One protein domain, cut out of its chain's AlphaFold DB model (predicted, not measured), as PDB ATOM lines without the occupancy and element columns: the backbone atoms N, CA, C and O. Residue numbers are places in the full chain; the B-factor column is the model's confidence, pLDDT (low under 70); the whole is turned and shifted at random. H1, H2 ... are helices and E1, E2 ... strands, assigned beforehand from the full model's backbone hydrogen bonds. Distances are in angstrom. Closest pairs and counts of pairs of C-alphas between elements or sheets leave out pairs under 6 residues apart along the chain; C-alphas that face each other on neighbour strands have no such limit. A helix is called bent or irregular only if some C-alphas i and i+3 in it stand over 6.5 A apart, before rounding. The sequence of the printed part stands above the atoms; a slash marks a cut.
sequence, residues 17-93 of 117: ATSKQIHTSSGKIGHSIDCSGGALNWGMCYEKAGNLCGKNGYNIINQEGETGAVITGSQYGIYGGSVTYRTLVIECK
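Overview. This is residues 17 to 93 of the 117 residues of an uncharacterized protein of Vibrio algivorus (UniProt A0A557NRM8). What does the model look like? A long two-stranded hairpin, E3 and E4, makes the length; at one end the short hairpin E1 and E2 widens it into a four-stranded sheet, and H1 packs on one face there. At the other end the tip, residues 73 to 78, sticks out. What are its make-up and size? The printed part has 77 residues with four named strands and one named helix, in the order E1 E2 H1 E3 E4, of mixed class; the sheet runs E1 E2 E4 E3, antiparallel throughout. The whole is loose, with a radius of gyration of the C-alphas of 15.8 A, and a rod spanning 53 by 23 by 15 A.

Along the chain. Where are the sheet's strands? E3 is residues 58 to 74, 45.1 A long, and bends by 66 degrees at residue 61; E4 is residues 77 to 92, 47.2 A long, ending with C-alpha 92 at (181.529, 214.445, 258.636). E1 is residues 18 to 23, beginning with C-alpha 18 at (182.051, 208.232, 243.103), and E2 is residues 29 to 34. Where is the helix? H1 is residues 42 to 56, 20.1 A long, and irregular: C-alphas 52 and 55 are 9.5 A apart.

Arrangement. How do the strands pair? E4 and E3 are a hairpin, antiparallel at 168 degrees, with N 66 and O 85 at 2.8 A. E2 and E4 are antiparallel at 165 degrees, with N 31 and O 90 at 2.8 A; E1 and E2 are a hairpin at 150 degrees, with N 20 and O 32 at 2.8 A. The edge strands E1 and E3 are apart, and the sheet is twisted. Where is H1? It is on the sheet, over E2 and E4, at a height of 8.9 A, and runs along the strands, at 22 degrees to E4 on the local plane; with the sheet it makes two layers, a helix on one face. Its closest C-alphas to E4 are those of Cys 53 and Cys 92, 5.3 A apart; to E2, those of Ile 33 and Cys 45, 6.6 A apart. What unit and backbone does it have? E2, H1 and E3 form a split strand-helix-strand unit, two strands running the same way with E4 between them, and its crossover is right-handed. In H1, 9 of 11 O i to N i+4 pairs are within hydrogen-bond range.

Size, cuts and confidence. How far does it reach? The two C-alphas farthest apart, those of Asn 56 and Gln 75, are 53.9 A apart. Are there cuts or long links? The printed part has no cut; the links E1 to E2, H1 to E3 and E3 to E4 are tight, and E2 to H1 is short. Where is confidence low? Residues 17, 26 and 38 to 39 have pLDDT under 70, and the mean of the printed part is 85.1.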
ATOM      1  N   ALA A  17     177.642 208.518 241.277       66.44
ATOM      2  CA  ALA A  17     178.535 209.398 242.033       66.44
ATOM      3  C   ALA A  17     179.610 208.588 242.782       66.44
ATOM      4  O   ALA A  17     179.285 207.746 243.635       66.44
ATOM      5  N   THR A  18     180.879 208.877 242.487       75.06
ATOM      6  CA  THR A  18     182.051 208.232 243.103       75.06
ATOM      7  C   THR A  18     182.498 209.033 244.320       75.06
ATOM      8  O   THR A  18     182.505 210.257 244.292       75.06
ATOM      9  N   SER A  19     182.886 208.366 245.408       79.81
ATOM     10  CA  SER A  19     183.387 209.039 246.611       79.81
ATOM     11  C   SER A  19     184.678 208.404 247.108       79.81
ATOM     12  O   SER A  19     184.756 207.183 247.229       79.81
ATOM     13  N   LYS A  20     185.662 209.234 247.449       84.81
ATOM     14  CA  LYS A  20     186.929 208.843 248.072       84.81
ATOM     15  C   LYS A  20     187.009 209.420 249.476       84.81
ATOM     16  O   LYS A  20     186.724 210.597 249.681       84.81
ATOM     17  N   GLN A  21     187.393 208.600 250.446       83.12
ATOM     18  CA  GLN A  21     187.683 209.081 251.791       83.12
ATOM     19  C   GLN A  21     189.009 209.847 251.788       83.12
ATOM     20  O   GLN A  21     189.968 209.431 251.143       83.12
ATOM     21  N   ILE A  22     189.052 210.964 252.504       86.12
ATOM     22  CA  ILE A  22     190.238 211.800 252.665       86.12
ATOM     23  C   ILE A  22     190.408 212.185 254.135       86.12
ATOM     24  O   ILE A  22     189.451 212.209 254.910       86.12
ATOM     25  N   HIS A  23     191.633 212.533 254.512       81.44
ATOM     26  CA  HIS A  23     191.915 213.133 255.810       81.44
ATOM     27  C   HIS A  23     192.025 214.645 255.643       81.44
ATOM     28  O   HIS A  23     192.826 215.133 254.847       81.44
ATOM     29  N   THR A  24     191.187 215.387 256.362       76.88
ATOM     30  CA  THR A  24     191.216 216.851 256.319       76.88
ATOM     31  C   THR A  24     192.383 217.383 257.150       76.88
ATOM     32  O   THR A  24     192.846 216.720 258.080       76.88
ATOM     33  N   SER A  25     192.846 218.609 256.869       73.94
ATOM     34  CA  SER A  25     193.884 219.265 257.691       73.94
ATOM     35  C   SER A  25     193.460 219.442 259.158       73.94
ATOM     36  O   SER A  25     194.306 219.646 260.022       73.94
ATOM     37  N   SER A  26     192.159 219.341 259.438       69.62
ATOM     38  CA  SER A  26     191.568 219.338 260.778       69.62
ATOM     39  C   SER A  26     191.718 217.998 261.518       69.62
ATOM     40  O   SER A  26     191.283 217.890 262.663       69.62
ATOM     41  N   GLY A  27     192.274 216.959 260.881       75.00
ATOM     42  CA  GLY A  27     192.432 215.616 261.457       75.00
ATOM     43  C   GLY A  27     191.148 214.780 261.488       75.00
ATOM     44  O   GLY A  27     191.105 213.740 262.146       75.00
ATOM     45  N   LYS A  28     190.096 215.213 260.790       78.81
ATOM     46  CA  LYS A  28     188.808 214.517 260.725       78.81
ATOM     47  C   LYS A  28     188.686 213.698 259.442       78.81
ATOM     48  O   LYS A  28     189.428 213.891 258.478       78.81
ATOM     49  N   ILE A  29     187.728 212.770 259.444       82.81
ATOM     50  CA  ILE A  29     187.360 212.012 258.248       82.81
ATOM     51  C   ILE A  29     186.522 212.908 257.336       82.81
ATOM     52  O   ILE A  29     185.451 213.392 257.719       82.81
ATOM     53  N   GLY A  30     187.035 213.125 256.130       87.19
ATOM     54  CA  GLY A  30     186.328 213.777 255.043       87.19
ATOM     55  C   GLY A  30     186.103 212.840 253.865       87.19
ATOM     56  O   GLY A  30     186.676 211.754 253.781       87.19
ATOM     57  N   HIS A  31     185.268 213.280 252.934       88.56
ATOM     58  CA  HIS A  31     185.025 212.587 251.678       88.56
ATOM     59  C   HIS A  31     185.092 213.579 250.524       88.56
ATOM     60  O   HIS A  31     184.442 214.621 250.558       88.56
ATOM     61  N   SER A  32     185.869 213.238 249.502       90.25
ATOM     62  CA  SER A  32     185.825 213.879 248.193       90.25
ATOM     63  C   SER A  32     184.838 213.115 247.317       90.25
ATOM     64  O   SER A  32     184.992 211.911 247.109       90.25
ATOM     65  N   ILE A  33     183.792 213.789 246.863       89.19
ATOM     66  CA  ILE A  33     182.694 213.228 246.082       89.19
ATOM     67  C   ILE A  33     182.778 213.822 244.683       89.19
ATOM     68  O   ILE A  33     182.668 215.034 244.513       89.19
ATOM     69  N   ASP A  34     182.951 212.956 243.693       88.62
ATOM     70  CA  ASP A  34     182.930 213.306 242.282       88.62
ATOM     71  C   ASP A  34     181.508 213.114 241.734       88.62
ATOM     72  O   ASP A  34     180.935 212.016 241.769       88.62
ATOM     73  N   CYS A  35     180.940 214.216 241.257       86.12
ATOM     74  CA  CYS A  35     179.636 214.292 240.609       86.12
ATOM     75  C   CYS A  35     179.758 214.830 239.181       86.12
ATOM     76  O   CYS A  35     178.861 215.530 238.690       86.12
ATOM     77  N   SER A  36     180.891 214.569 238.538       83.12
ATOM     78  CA  SER A  36     181.159 214.976 237.168       83.12
ATOM     79  C   SER A  36     180.259 214.211 236.205       83.12
ATOM     80  O   SER A  36     180.021 213.017 236.363       83.12
ATOM     81  N   GLY A  37     179.750 214.898 235.187       75.06
ATOM     82  CA  GLY A  37     178.876 214.317 234.171       75.06
ATOM     83  C   GLY A  37     177.621 215.144 233.912       75.06
ATOM     84  O   GLY A  37     177.126 215.866 234.776       75.06
ATOM     85  N   GLY A  38     177.088 215.025 232.693       67.00
ATOM     86  CA  GLY A  38     175.898 215.771 232.264       67.00
ATOM     87  C   GLY A  38     174.603 215.343 232.965       67.00
ATOM     88  O   GLY A  38     173.676 216.139 233.068       67.00
ATOM     89  N   ALA A  39     174.549 214.111 233.479       65.56
ATOM     90  CA  ALA A  39     173.398 213.578 234.211       65.56
ATOM     91  C   ALA A  39     173.465 213.820 235.731       65.56
ATOM     92  O   ALA A  39     172.461 213.655 236.423       65.56
ATOM     93  N   LEU A  40     174.635 214.187 236.264       75.50
ATOM     94  CA  LEU A  40     174.833 214.416 237.692       75.50
ATOM     95  C   LEU A  40     174.696 215.902 238.023       75.50
ATOM     96  O   LEU A  40     175.102 216.777 237.260       75.50
ATOM     97  N   ASN A  41     174.111 216.184 239.184       81.75
ATOM     98  CA  ASN A  41     173.854 217.542 239.646       81.75
ATOM     99  C   ASN A  41     174.238 217.692 241.121       81.75
ATOM    100  O   ASN A  41     174.358 216.697 241.835       81.75
ATOM    101  N   TRP A  42     174.378 218.929 241.602       86.50
ATOM    102  CA  TRP A  42     174.786 219.203 242.989       86.50
ATOM    103  C   TRP A  42     173.912 218.505 244.042       86.50
ATOM    104  O   TRP A  42     174.432 218.020 245.042       86.50
ATOM    105  N   GLY A  43     172.606 218.368 243.782       87.56
ATOM    106  CA  GLY A  43     171.685 217.627 244.651       87.56
ATOM    107  C   GLY A  43     172.129 216.185 244.918       87.56
ATOM    108  O   GLY A  43     172.104 215.747 246.064       87.56
ATOM    109  N   MET A  44     172.643 215.493 243.897       86.56
ATOM    110  CA  MET A  44     173.153 214.124 244.026       86.56
ATOM    111  C   MET A  44     174.399 214.075 244.921       86.56
ATOM    112  O   MET A  44     174.559 213.137 245.699       86.56
ATOM    113  N   CYS A  45     175.267 215.094 244.857       88.62
ATOM    114  CA  CYS A  45     176.423 215.190 245.750       88.62
ATOM    115  C   CYS A  45     175.990 215.365 247.200       88.62
ATOM    116  O   CYS A  45     176.527 214.709 248.088       88.62
ATOM    117  N   TYR A  46     175.012 216.240 247.441       90.69
ATOM    118  CA  TYR A  46     174.495 216.504 248.780       90.69
ATOM    119  C   TYR A  46     173.769 215.291 249.363       90.69
ATOM    120  O   TYR A  46     173.908 215.005 250.553       90.69
ATOM    121  N   GLU A  47     173.047 214.545 248.529       89.69
ATOM    122  CA  GLU A  47     172.410 213.288 248.915       89.69
ATOM    123  C   GLU A  47     173.449 212.205 249.230       89.69
ATOM    124  O   GLU A  47     173.363 211.546 250.269       89.69
ATOM    125  N   LYS A  48     174.482 212.045 248.391       87.44
ATOM    126  CA  LYS A  48     175.593 211.117 248.652       87.44
ATOM    127  C   LYS A  48     176.336 211.496 249.937       87.44
ATOM    128  O   LYS A  48     176.591 210.628 250.763       87.44
ATOM    129  N   ALA A  49     176.621 212.781 250.142       89.06
ATOM    130  CA  ALA A  49     177.232 213.311 251.360       89.06
ATOM    131  C   ALA A  49     176.384 213.009 252.607       89.06
ATOM    132  O   ALA A  49     176.912 212.577 253.633       89.06
ATOM    133  N   GLY A  50     175.062 213.176 252.501       88.88
ATOM    134  CA  GLY A  50     174.111 212.809 253.548       88.88
ATOM    135  C   GLY A  50     174.108 211.309 253.844       88.88
ATOM    136  O   GLY A  50     174.099 210.921 255.007       88.88
ATOM    137  N   ASN A  51     174.194 210.465 252.815       86.94
ATOM    138  CA  ASN A  51     174.305 209.015 252.981       86.94
ATOM    139  C   ASN A  51     175.642 208.589 253.611       86.94
ATOM    140  O   ASN A  51     175.654 207.684 254.441       86.94
ATOM    141  N   LEU A  52     176.755 209.248 253.262       84.94
ATOM    142  CA  LEU A  52     178.086 208.942 253.800       84.94
ATOM    143  C   LEU A  52     178.213 209.311 255.283       84.94
ATOM    144  O   LEU A  52     178.681 208.502 256.081       84.94
ATOM    145  N   CYS A  53     177.779 210.514 255.671       85.69
ATOM    146  CA  CYS A  53     177.900 210.976 257.058       85.69
ATOM    147  C   CYS A  53     176.674 210.652 257.930       85.69
ATOM    148  O   CYS A  53     176.729 210.776 259.157       85.69
ATOM    149  N   GLY A  54     175.560 210.232 257.326       85.38
ATOM    150  CA  GLY A  54     174.343 209.822 258.018       85.38
ATOM    151  C   GLY A  54     173.737 210.914 258.909       85.38
ATOM    152  O   GLY A  54     173.798 212.107 258.617       85.38
ATOM    153  N   LYS A  55     173.156 210.493 260.043       85.00
ATOM    154  CA  LYS A  55     172.431 211.362 260.998       85.00
ATOM    155  C   LYS A  55     173.284 212.460 261.635       85.00
ATOM    156  O   LYS A  55     172.741 213.450 262.112       85.00
ATOM    157  N   ASN A  56     174.599 212.273 261.650       84.00
ATOM    158  CA  ASN A  56     175.565 213.232 262.171       84.00
ATOM    159  C   ASN A  56     175.629 214.504 261.306       84.00
ATOM    160  O   ASN A  56     175.942 215.588 261.795       84.00
ATOM    161  N   GLY A  57     175.288 214.385 260.020       87.56
ATOM    162  CA  GLY A  57     175.425 215.461 259.047       87.56
ATOM    163  C   GLY A  57     176.879 215.704 258.638       87.56
ATOM    164  O   GLY A  57     177.809 215.013 259.061       87.56
ATOM    165  N   TYR A  58     177.079 216.701 257.784       89.88
ATOM    166  CA  TYR A  58     178.384 217.039 257.223       89.88
ATOM    167  C   TYR A  58     178.602 218.553 257.160       89.88
ATOM    168  O   TYR A  58     177.676 219.352 257.350       89.88
ATOM    169  N   ASN A  59     179.852 218.946 256.942       91.12
ATOM    170  CA  ASN A  59     180.255 220.299 256.592       91.12
ATOM    171  C   ASN A  59     180.883 220.288 255.200       91.12
ATOM    172  O   ASN A  59     181.667 219.394 254.901       91.12
ATOM    173  N   ILE A  60     180.557 221.263 254.358       91.69
ATOM    174  CA  ILE A  60     181.192 221.411 253.045       91.69
ATOM    175  C   ILE A  60     182.453 222.246 253.250       91.69
ATOM    176  O   ILE A  60     182.370 223.350 253.785       91.69
ATOM    177  N   ILE A  61     183.607 221.704 252.867       91.62
ATOM    178  CA  ILE A  61     184.903 222.385 253.008       91.62
ATOM    179  C   ILE A  61     185.481 222.819 251.665       91.62
ATOM    180  O   ILE A  61     186.261 223.763 251.624       91.62
ATOM    181  N   ASN A  62     185.093 222.152 250.578       90.12
ATOM    182  CA  ASN A  62     185.431 222.580 249.230       90.12
ATOM    183  C   ASN A  62     184.300 222.228 248.263       90.12
ATOM    184  O   ASN A  62     183.671 221.173 248.384       90.12
ATOM    185  N   GLN A  63     184.045 223.116 247.312       91.44
ATOM    186  CA  GLN A  63     183.031 222.934 246.287       91.44
ATOM    187  C   GLN A  63     183.561 223.498 244.973       91.44
ATOM    188  O   GLN A  63     183.625 224.712 244.791       91.44
ATOM    189  N   GLU A  64     183.920 222.608 244.056       89.94
ATOM    190  CA  GLU A  64     184.517 222.959 242.770       89.94
ATOM    191  C   GLU A  64     183.593 222.522 241.638       89.94
ATOM    192  O   GLU A  64     183.086 221.398 241.621       89.94
ATOM    193  N   GLY A  65     183.343 223.424 240.695       87.75
ATOM    194  CA  GLY A  65     182.515 223.156 239.529       87.75
ATOM    195  C   GLY A  65     183.102 223.835 238.306       87.75
ATOM    196  O   GLY A  65     183.151 225.060 238.254       87.75
ATOM    197  N   GLU A  66     183.504 223.044 237.320       85.50
ATOM    198  CA  GLU A  66     184.067 223.534 236.067       85.50
ATOM    199  C   GLU A  66     183.298 222.948 234.884       85.50
ATOM    200  O   GLU A  66     182.945 221.769 234.868       85.50
ATOM    201  N   THR A  67     182.996 223.778 233.887       83.62
ATOM    202  CA  THR A  67     182.340 223.330 232.654       83.62
ATOM    203  C   THR A  67     183.328 223.442 231.506       83.62
ATOM    204  O   THR A  67     183.718 224.543 231.130       83.62
ATOM    205  N   GLY A  68     183.717 222.296 230.957       82.31
ATOM    206  CA  GLY A  68     184.588 222.178 229.798       82.31
ATOM    207  C   GLY A  68     183.820 221.773 228.541       82.31
ATOM    208  O   GLY A  68     182.727 221.204 228.589       82.31
ATOM    209  N   ALA A  69     184.424 222.042 227.388       83.38
ATOM    210  CA  ALA A  69     183.983 221.509 226.108       83.38
ATOM    211  C   ALA A  69     185.028 220.513 225.606       83.38
ATOM    212  O   ALA A  69     186.223 220.807 225.607       83.38
ATOM    213  N   VAL A  70     184.575 219.343 225.170       83.69
ATOM    214  CA  VAL A  70     185.409 218.346 224.503       83.69
ATOM    215  C   VAL A  70     184.979 218.291 223.050       83.69
ATOM    216  O   VAL A  70     183.804 218.094 222.744       83.69
ATOM    217  N   ILE A  71     185.941 218.464 222.151       87.38
ATOM    218  CA  ILE A  71     185.744 218.303 220.715       87.38
ATOM    219  C   ILE A  71     186.673 217.180 220.277       87.38
ATOM    220  O   ILE A  71     187.880 217.250 220.502       87.38
ATOM    221  N   THR A  72     186.111 216.136 219.679       86.19
ATOM    222  CA  THR A  72     186.862 215.012 219.123       86.19
ATOM    223  C   THR A  72     186.547 214.871 217.642       86.19
ATOM    224  O   THR A  72     185.389 214.928 217.227       86.19
ATOM    225  N   GLY A  73     187.587 214.745 216.825       91.38
ATOM    226  CA  GLY A  73     187.472 214.568 215.384       91.38
ATOM    227  C   GLY A  73     187.958 213.187 214.983       91.38
ATOM    228  O   GLY A  73     189.020 212.752 215.424       91.38
ATOM    229  N   SER A  74     187.196 212.510 214.133       88.62
ATOM    230  CA  SER A  74     187.616 211.278 213.472       88.62
ATOM    231  C   SER A  74     187.427 211.393 211.961       88.62
ATOM    232  O   SER A  74     186.813 212.335 211.456       88.62
ATOM    233  N   GLN A  75     187.906 210.386 211.228       90.75
ATOM    234  CA  GLN A  75     187.702 210.265 209.781       90.75
ATOM    235  C   GLN A  75     186.210 210.246 209.385       90.75
ATOM    236  O   GLN A  75     185.882 210.475 208.225       90.75
ATOM    237  N   TYR A  76     185.317 209.981 210.344       89.19
ATOM    238  CA  TYR A  76     183.870 209.889 210.158       89.19
ATOM    239  C   TYR A  76     183.108 211.143 210.619       89.19
ATOM    240  O   TYR A  76     181.880 211.153 210.563       89.19
ATOM    241  N   GLY A  77     183.796 212.193 211.082       91.75
ATOM    242  CA  GLY A  77     183.175 213.464 211.466       91.75
ATOM    243  C   GLY A  77     183.724 214.072 212.756       91.75
ATOM    244  O   GLY A  77     184.619 213.526 213.400       91.75
ATOM    245  N   ILE A  78     183.169 215.227 213.129       91.00
ATOM    246  CA  ILE A  78     183.520 215.963 214.348       91.00
ATOM    247  C   ILE A  78     182.378 215.834 215.355       91.00
ATOM    248  O   ILE A  78     181.230 216.144 215.040       91.00
ATOM    249  N   TYR A  79     182.708 215.416 216.571       87.69
ATOM    250  CA  TYR A  79     181.777 215.263 217.679       87.69
ATOM    251  C   TYR A  79     182.162 216.234 218.792       87.69
ATOM    252  O   TYR A  79     183.305 216.264 219.248       87.69
ATOM    253  N   GLY A  80     181.200 217.049 219.216       87.88
ATOM    254  CA  GLY A  80     181.345 217.974 220.335       87.88
ATOM    255  C   GLY A  80     180.466 217.541 221.498       87.88
ATOM    256  O   GLY A  80     179.305 217.182 221.299       87.88
ATOM    257  N   GLY A  81     181.007 217.594 222.708       82.81
ATOM    258  CA  GLY A  81     180.276 217.359 223.946       82.81
ATOM    259  C   GLY A  81     180.662 218.379 225.009       82.81
ATOM    260  O   GLY A  81     181.773 218.908 225.019       82.81
ATOM    261  N   SER A  82     179.742 218.654 225.926       81.44
ATOM    262  CA  SER A  82     180.041 219.422 227.133       81.44
ATOM    263  C   SER A  82     180.307 218.455 228.277       81.44
ATOM    264  O   SER A  82     179.502 217.560 228.540       81.44
ATOM    265  N   VAL A  83     181.430 218.644 228.961       81.69
ATOM    266  CA  VAL A  83     181.762 217.919 230.184       81.69
ATOM    267  C   VAL A  83     181.662 218.891 231.346       81.69
ATOM    268  O   VAL A  83     182.215 219.985 231.308       81.69
ATOM    269  N   THR A  84     180.929 218.518 232.385       84.69
ATOM    270  CA  THR A  84     180.923 219.295 233.623       84.69
ATOM    271  C   THR A  84     181.615 218.486 234.696       84.69
ATOM    272  O   THR A  84     181.142 217.405 235.044       84.69
ATOM    273  N   TYR A  85     182.722 219.014 235.200       84.81
ATOM    274  CA  TYR A  85     183.446 218.478 236.338       84.81
ATOM    275  C   TYR A  85     182.879 219.098 237.607       84.81
ATOM    276  O   TYR A  85     182.758 220.321 237.705       84.81
ATOM    277  N   ARG A  86     182.465 218.267 238.561       87.44
ATOM    278  CA  ARG A  86     181.954 218.741 239.852       87.44
ATOM    279  C   ARG A  86     182.540 217.893 240.958       87.44
ATOM    280  O   ARG A  86     182.301 216.687 240.993       87.44
ATOM    281  N   THR A  87     183.215 218.547 241.888       89.25
ATOM    282  CA  THR A  87     183.827 217.900 243.043       89.25
ATOM    283  C   THR A  87     183.319 218.570 244.308       89.25
ATOM    284  O   THR A  87     183.420 219.786 244.480       89.25
ATOM    285  N   LEU A  88     182.755 217.771 245.209       90.75
ATOM    286  CA  LEU A  88     182.314 218.211 246.525       90.75
ATOM    287  C   LEU A  88     183.188 217.555 247.587       90.75
ATOM    288  O   LEU A  88     183.185 216.335 247.722       90.75
ATOM    289  N   VAL A  89     183.882 218.355 248.385       91.94
ATOM    290  CA  VAL A  89     184.639 217.853 249.529       91.94
ATOM    291  C   VAL A  89     183.909 218.206 250.812       91.94
ATOM    292  O   VAL A  89     183.643 219.376 251.106       91.94
ATOM    293  N   ILE A  90     183.605 217.175 251.591       91.69
ATOM    294  CA  ILE A  90     182.885 217.286 252.854       91.69
ATOM    295  C   ILE A  90     183.687 216.714 254.020       91.69
ATOM    296  O   ILE A  90     184.533 215.844 253.850       91.69
ATOM    297  N   GLU A  91     183.367 217.176 255.219       91.00
ATOM    298  CA  GLU A  91     183.845 216.649 256.495       91.00
ATOM    299  C   GLU A  91     182.643 216.182 257.328       91.00
ATOM    300  O   GLU A  91     181.688 216.943 257.511       91.00
ATOM    301  N   CYS A  92     182.651 214.945 257.837       88.62
ATOM    302  CA  CYS A  92     181.529 214.445 258.636       88.62
ATOM    303  C   CYS A  92     181.503 215.072 260.042       88.62
ATOM    304  O   CYS A  92     182.533 215.205 260.707       88.62
ATOM    305  N   LYS A  93     180.306 215.422 260.529       83.19
ATOM    306  CA  LYS A  93     180.092 216.031 261.854       83.19
ATOM    307  C   LYS A  93     179.869 214.964 262.934       83.19
ATOM    308  O   LYS A  93     178.779 214.836 263.466       83.19
TER     309      LYS A  93